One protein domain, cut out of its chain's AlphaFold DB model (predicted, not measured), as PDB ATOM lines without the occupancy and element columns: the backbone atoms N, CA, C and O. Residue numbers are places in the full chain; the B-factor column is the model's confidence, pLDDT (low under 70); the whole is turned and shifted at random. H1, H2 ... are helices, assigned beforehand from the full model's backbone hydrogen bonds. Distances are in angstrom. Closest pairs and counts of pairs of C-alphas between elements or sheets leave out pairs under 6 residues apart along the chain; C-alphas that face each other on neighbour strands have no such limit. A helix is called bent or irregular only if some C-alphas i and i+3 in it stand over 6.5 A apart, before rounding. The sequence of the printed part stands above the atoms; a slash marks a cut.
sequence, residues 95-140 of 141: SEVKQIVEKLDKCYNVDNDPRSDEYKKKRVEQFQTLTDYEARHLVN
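AT A GLANCE: This is residues 95 to 140 of the 141 residues of the protein "Hypothetical protein" of Rotaria sp. Silwood1 (UniProt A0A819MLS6). Two helices follow one another along a thin, drawn-out rod, the shorter H1 at one end and the longer H2 making the other, with a looped link between them and no common core. H1 and residues 108 and 109 stand free at one end, and residues 124 to 140, most of H2 and the tail after it, stand free at the other. The printed part has 46 residues with two named helices, H1 then H2, and no named strand, and its class is all helix. It is extended, with a radius of gyration of the C-alphas of 18.0 A and spans of 61 by 14 by 12 A.

HOW THE PARTS SIT: H1, residues 95 to 107, is joined to H2, residues 117 to 138, by a short link of 9 residues. H1 and H2 are apart, with no C-alpha of the one within 8 A of the other. They form no hairpin. In H2 every O i to N i+4 pair is within hydrogen-bond range; in H1 8 of 9 are.

IN THESE COORDINATES: H1 runs from Ser 95, C-alpha at (-16.217, 4.220, 68.706), to Cys 107, C-alpha at (-17.928, -5.569, 52.624), 18.9 A from first to last C-alpha. In the link, residues 110 to 112 are helical, a run with no name. H2 runs from Asp 117 to Leu 138, 31.7 A from first to last C-alpha, and ends with C-alpha 138 at (9.494, -11.842, 19.729). Neither helix is bent.

THE WHOLE: The two C-alphas farthest apart are those of Ser 95 and Asn 140, the first and last printed residues, 61.6 A apart. The printed part has no cut and no long link. The mean pLDDT of the printed part is 87.2, and residues 138 to 140 are under 70.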
ATOM      1  N   SER A  95     -15.073   5.118  68.884       94.44
ATOM      2  CA  SER A  95     -16.217   4.220  68.706       94.44
ATOM      3  C   SER A  95     -16.800   4.263  67.292       94.44
ATOM      4  O   SER A  95     -17.150   3.218  66.759       94.44
ATOM      5  N   GLU A  96     -16.886   5.446  66.679       94.88
ATOM      6  CA  GLU A  96     -17.400   5.619  65.312       94.88
ATOM      7  C   GLU A  96     -16.437   4.995  64.305       94.88
ATOM      8  O   GLU A  96     -16.855   4.225  63.443       94.88
ATOM      9  N   VAL A  97     -15.133   5.237  64.482       95.50
ATOM     10  CA  VAL A  97     -14.087   4.605  63.665       95.50
ATOM     11  C   VAL A  97     -14.171   3.081  63.768       95.50
ATOM     12  O   VAL A  97     -14.167   2.402  62.745       95.50
ATOM     13  N   LYS A  98     -14.325   2.532  64.982       96.19
ATOM     14  CA  LYS A  98     -14.448   1.082  65.188       96.19
ATOM     15  C   LYS A  98     -15.654   0.492  64.450       96.19
ATOM     16  O   LYS A  98     -15.511  -0.520  63.775       96.19
ATOM     17  N   GLN A  99     -16.818   1.138  64.530       96.12
ATOM     18  CA  GLN A  99     -18.023   0.678  63.829       96.12
ATOM     19  C   GLN A  99     -17.857   0.687  62.304       96.12
ATOM     20  O   GLN A  99     -18.399  -0.182  61.624       96.12
ATOM     21  N   ILE A 100     -17.128   1.663  61.754       95.50
ATOM     22  CA  ILE A 100     -16.835   1.721  60.317       95.50
ATOM     23  C   ILE A 100     -15.899   0.576  59.918       95.50
ATOM     24  O   ILE A 100     -16.168  -0.088  58.922       95.50
ATOM     25  N   VAL A 101     -14.860   0.298  60.710       95.00
ATOM     26  CA  VAL A 101     -13.940  -0.827  60.467       95.00
ATOM     27  C   VAL A 101     -14.686  -2.164  60.498       95.00
ATOM     28  O   VAL A 101     -14.584  -2.935  59.553       95.00
ATOM     29  N   GLU A 102     -15.537  -2.395  61.503       95.94
ATOM     30  CA  GLU A 102     -16.343  -3.626  61.605       95.94
ATOM     31  C   GLU A 102     -17.311  -3.818  60.424       95.94
ATOM     32  O   GLU A 102     -17.673  -4.946  60.080       95.94
ATOM     33  N   LYS A 103     -17.776  -2.723  59.809       96.25
ATOM     34  CA  LYS A 103     -18.579  -2.777  58.580       96.25
ATOM     35  C   LYS A 103     -17.709  -3.045  57.357       96.25
ATOM     36  O   LYS A 103     -18.106  -3.853  56.525       96.25
ATOM     37  N   LEU A 104     -16.542  -2.404  57.269       94.50
ATOM     38  CA  LEU A 104     -15.587  -2.590  56.178       94.50
ATOM     39  C   LEU A 104     -15.122  -4.047  56.091       94.50
ATOM     40  O   LEU A 104     -15.121  -4.605  55.001       94.50
ATOM     41  N   ASP A 105     -14.857  -4.699  57.225       90.88
ATOM     42  CA  ASP A 105     -14.464  -6.117  57.280       90.88
ATOM     43  C   ASP A 105     -15.499  -7.061  56.644       90.88
ATOM     44  O   ASP A 105     -15.162  -8.159  56.211       90.88
ATOM     45  N   LYS A 106     -16.766  -6.638  56.559       92.00
ATOM     46  CA  LYS A 106     -17.859  -7.434  55.979       92.00
ATOM     47  C   LYS A 106     -18.107  -7.146  54.503       92.00
ATOM     48  O   LYS A 106     -18.800  -7.928  53.859       92.00
ATOM     49  N   CYS A 107     -17.624  -6.018  53.984       91.81
ATOM     50  CA  CYS A 107     -17.928  -5.569  52.624       91.81
ATOM     51  C   CYS A 107     -16.698  -5.256  51.766       91.81
ATOM     52  O   CYS A 107     -16.865  -4.889  50.602       91.81
ATOM     53  N   TYR A 108     -15.480  -5.385  52.299       90.50
ATOM     54  CA  TYR A 108     -14.273  -5.199  51.502       90.50
ATOM     55  C   TYR A 108     -14.128  -6.315  50.462       90.50
ATOM     56  O   TYR A 108     -14.483  -7.472  50.691       90.50
ATOM     57  N   ASN A 109     -13.603  -5.954  49.294       89.12
ATOM     58  CA  ASN A 109     -13.362  -6.907  48.222       89.12
ATOM     59  C   ASN A 109     -11.999  -7.589  48.417       89.12
ATOM     60  O   ASN A 109     -10.962  -6.972  48.164       89.12
ATOM     61  N   VAL A 110     -12.019  -8.857  48.828       84.25
ATOM     62  CA  VAL A 110     -10.822  -9.677  49.084       84.25
ATOM     63  C   VAL A 110      -9.958  -9.845  47.828       84.25
ATOM     64  O   VAL A 110      -8.731  -9.819  47.922       84.25
ATOM     65  N   ASP A 111     -10.575  -9.921  46.644       83.56
ATOM     66  CA  ASP A 111      -9.865 -10.086  45.367       83.56
ATOM     67  C   ASP A 111      -9.008  -8.870  45.003       83.56
ATOM     68  O   ASP A 111      -8.098  -8.981  44.181       83.56
ATOM     69  N   ASN A 112      -9.316  -7.708  45.586       85.19
ATOM     70  CA  ASN A 112      -8.592  -6.455  45.392       85.19
ATOM     71  C   ASN A 112      -7.713  -6.088  46.597       85.19
ATOM     72  O   ASN A 112      -7.082  -5.033  46.570       85.19
ATOM     73  N   ASP A 113      -7.673  -6.913  47.649       87.00
ATOM     74  CA  ASP A 113      -6.829  -6.665  48.814       87.00
ATOM     75  C   ASP A 113      -5.383  -7.092  48.515       87.00
ATOM     76  O   ASP A 113      -5.126  -8.286  48.387       87.00
ATOM     77  N   PRO A 114      -4.397  -6.173  48.483       86.00
ATOM     78  CA  PRO A 114      -2.998  -6.525  48.234       86.00
ATOM     79  C   PRO A 114      -2.400  -7.513  49.242       86.00
ATOM     80  O   PRO A 114      -1.342  -8.097  49.003       86.00
ATOM     81  N   ARG A 115      -3.052  -7.668  50.396       85.56
ATOM     82  CA  ARG A 115      -2.637  -8.571  51.465       85.56
ATOM     83  C   ARG A 115      -3.135  -9.999  51.238       85.56
ATOM     84  O   ARG A 115      -2.494 -10.908  51.772       85.56
ATOM     85  N   SER A 116      -4.207 -10.200  50.462       87.19
ATOM     86  CA  SER A 116      -4.782 -11.524  50.196       87.19
ATOM     87  C   SER A 116      -3.872 -12.359  49.298       87.19
ATOM     88  O   SER A 116      -3.111 -11.840  48.474       87.19
ATOM     89  N   ASP A 117      -3.912 -13.675  49.482       86.69
ATOM     90  CA  ASP A 117      -3.098 -14.586  48.680       86.69
ATOM     91  C   ASP A 117      -3.678 -14.739  47.270       86.69
ATOM     92  O   ASP A 117      -2.930 -14.874  46.299       86.69
ATOM     93  N   GLU A 118      -4.995 -14.593  47.134       84.38
ATOM     94  CA  GLU A 118      -5.724 -14.551  45.871       84.38
ATOM     95  C   GLU A 118      -5.268 -13.374  44.999       84.38
ATOM     96  O   GLU A 118      -4.962 -13.566  43.816       84.38
ATOM     97  N   TYR A 119      -5.130 -12.171  45.574       87.38
ATOM     98  CA  TYR A 119      -4.613 -11.004  44.854       87.38
ATOM     99  C   TYR A 119      -3.173 -11.228  44.380       87.38
ATOM    100  O   TYR A 119      -2.846 -10.957  43.220       87.38
ATOM    101  N   LYS A 120      -2.301 -11.756  45.252       88.62
ATOM    102  CA  LYS A 120      -0.895 -12.034  44.906       88.62
ATOM    103  C   LYS A 120      -0.801 -13.046  43.772       88.62
ATOM    104  O   LYS A 120      -0.076 -12.808  42.807       88.62
ATOM    105  N   LYS A 121      -1.565 -14.139  43.856       88.69
ATOM    106  CA  LYS A 121      -1.603 -15.179  42.827       88.69
ATOM    107  C   LYS A 121      -2.070 -14.611  41.486       88.69
ATOM    108  O   LYS A 121      -1.373 -14.771  40.489       88.69
ATOM    109  N   LYS A 122      -3.169 -13.852  41.480       88.25
ATOM    110  CA  LYS A 122      -3.708 -13.212  40.271       88.25
ATOM    111  C   LYS A 122      -2.719 -12.232  39.637       88.25
ATOM    112  O   LYS A 122      -2.609 -12.172  38.416       88.25
ATOM    113  N   ARG A 123      -1.970 -11.473  40.444       88.19
ATOM    114  CA  ARG A 123      -0.919 -10.570  39.945       88.19
ATOM    115  C   ARG A 123       0.225 -11.346  39.301       88.19
ATOM    116  O   ARG A 123       0.654 -10.967  38.217       88.19
ATOM    117  N   VAL A 124       0.695 -12.423  39.930       90.12
ATOM    118  CA  VAL A 124       1.749 -13.285  39.365       90.12
ATOM    119  C   VAL A 124       1.293 -13.908  38.047       90.12
ATOM    120  O   VAL A 124       2.026 -13.830  37.067       90.12
ATOM    121  N   GLU A 125       0.073 -14.442  37.990       90.75
ATOM    122  CA  GLU A 125      -0.510 -14.992  36.761       90.75
ATOM    123  C   GLU A 125      -0.603 -13.927  35.658       90.75
ATOM    124  O   GLU A 125      -0.209 -14.179  34.523       90.75
ATOM    125  N   GLN A 126      -1.033 -12.701  35.981       89.81
ATOM    126  CA  GLN A 126      -1.044 -11.591  35.020       89.81
ATOM    127  C   GLN A 126       0.359 -11.282  34.481       89.81
ATOM    128  O   GLN A 126       0.533 -11.169  33.269       89.81
ATOM    129  N   PHE A 127       1.372 -11.199  35.345       89.94
ATOM    130  CA  PHE A 127       2.756 -10.983  34.910       89.94
ATOM    131  C   PHE A 127       3.290 -12.136  34.046       89.94
ATOM    132  O   PHE A 127       3.966 -11.883  33.049       89.94
ATOM    133  N   GLN A 128       2.957 -13.385  34.381       89.88
ATOM    134  CA  GLN A 128       3.324 -14.561  33.584       89.88
ATOM    135  C   GLN A 128       2.653 -14.540  32.208       89.88
ATOM    136  O   GLN A 128       3.318 -14.698  31.194       89.88
ATOM    137  N   THR A 129       1.353 -14.242  32.141       90.94
ATOM    138  CA  THR A 129       0.654 -14.136  30.849       90.94
ATOM    139  C   THR A 129       1.205 -13.019  29.962       90.94
ATOM    140  O   THR A 129       1.289 -13.199  28.749       90.94
ATOM    141  N   LEU A 130       1.609 -11.886  30.549       87.06
ATOM    142  CA  LEU A 130       2.250 -10.780  29.829       87.06
ATOM    143  C   LEU A 130       3.616 -11.189  29.271       87.06
ATOM    144  O   LEU A 130       3.875 -10.991  28.088       87.06
ATOM    145  N   THR A 131       4.457 -11.816  30.095       86.25
ATOM    146  CA  THR A 131       5.784 -12.288  29.666       86.25
ATOM    147  C   THR A 131       5.693 -13.390  28.608       86.25
ATOM    148  O   THR A 131       6.419 -13.348  27.617       86.25
ATOM    149  N   ASP A 132       4.749 -14.322  28.742       87.19
ATOM    150  CA  ASP A 132       4.479 -15.347  27.729       87.19
ATOM    151  C   ASP A 132       3.973 -14.739  26.412       87.19
ATOM    152  O   ASP A 132       4.333 -15.199  25.324       87.19
ATOM    153  N   TYR A 133       3.125 -13.707  26.487       84.75
ATOM    154  CA  TYR A 133       2.640 -12.981  25.315       84.75
ATOM    155  C   TYR A 133       3.793 -12.292  24.576       84.75
ATOM    156  O   TYR A 133       3.927 -12.469  23.362       84.75
ATOM    157  N   GLU A 134       4.648 -11.568  25.299       85.50
ATOM    158  CA  GLU A 134       5.835 -10.902  24.753       85.50
ATOM    159  C   GLU A 134       6.802 -11.910  24.117       85.50
ATOM    160  O   GLU A 134       7.226 -11.724  22.975       85.50
ATOM    161  N   ALA A 135       7.075 -13.030  24.793       83.50
ATOM    162  CA  ALA A 135       7.935 -14.091  24.273       83.50
ATOM    163  C   ALA A 135       7.411 -14.674  22.949       83.50
ATOM    164  O   ALA A 135       8.182 -14.870  22.012       83.50
ATOM    165  N   ARG A 136       6.095 -14.897  22.821       80.75
ATOM    166  CA  ARG A 136       5.485 -15.385  21.567       80.75
ATOM    167  C   ARG A 136       5.584 -14.383  20.417       80.75
ATOM    168  O   ARG A 136       5.633 -14.801  19.265       80.75
ATOM    169  N   HIS A 137       5.593 -13.084  20.707       76.25
ATOM    170  CA  HIS A 137       5.639 -12.040  19.677       76.25
ATOM    171  C   HIS A 137       7.071 -11.688  19.253       76.25
ATOM    172  O   HIS A 137       7.263 -11.227  18.132       76.25
ATOM    173  N   LEU A 138       8.076 -11.975  20.085       65.12
ATOM    174  CA  LEU A 138       9.494 -11.842  19.729       65.12
ATOM    175  C   LEU A 138      10.023 -12.993  18.856       65.12
ATOM    176  O   LEU A 138      11.009 -12.809  18.156       65.12
ATOM    177  N   VAL A 139       9.378 -14.165  18.868       60.31
ATOM    178  CA  VAL A 139       9.771 -15.340  18.054       60.31
ATOM    179  C   VAL A 139       9.244 -15.261  16.606       60.31
ATOM    180  O   VAL A 139       9.637 -16.058  15.760       60.31
ATOM    181  N   ASN A 140       8.379 -14.287  16.299       55.12
ATOM    182  CA  ASN A 140       7.759 -14.096  14.978       55.12
ATOM    183  C   ASN A 140       8.416 -12.984  14.124       55.12
ATOM    184  O   ASN A 140       7.798 -12.518  13.164       55.12
TER     185      ASN A 140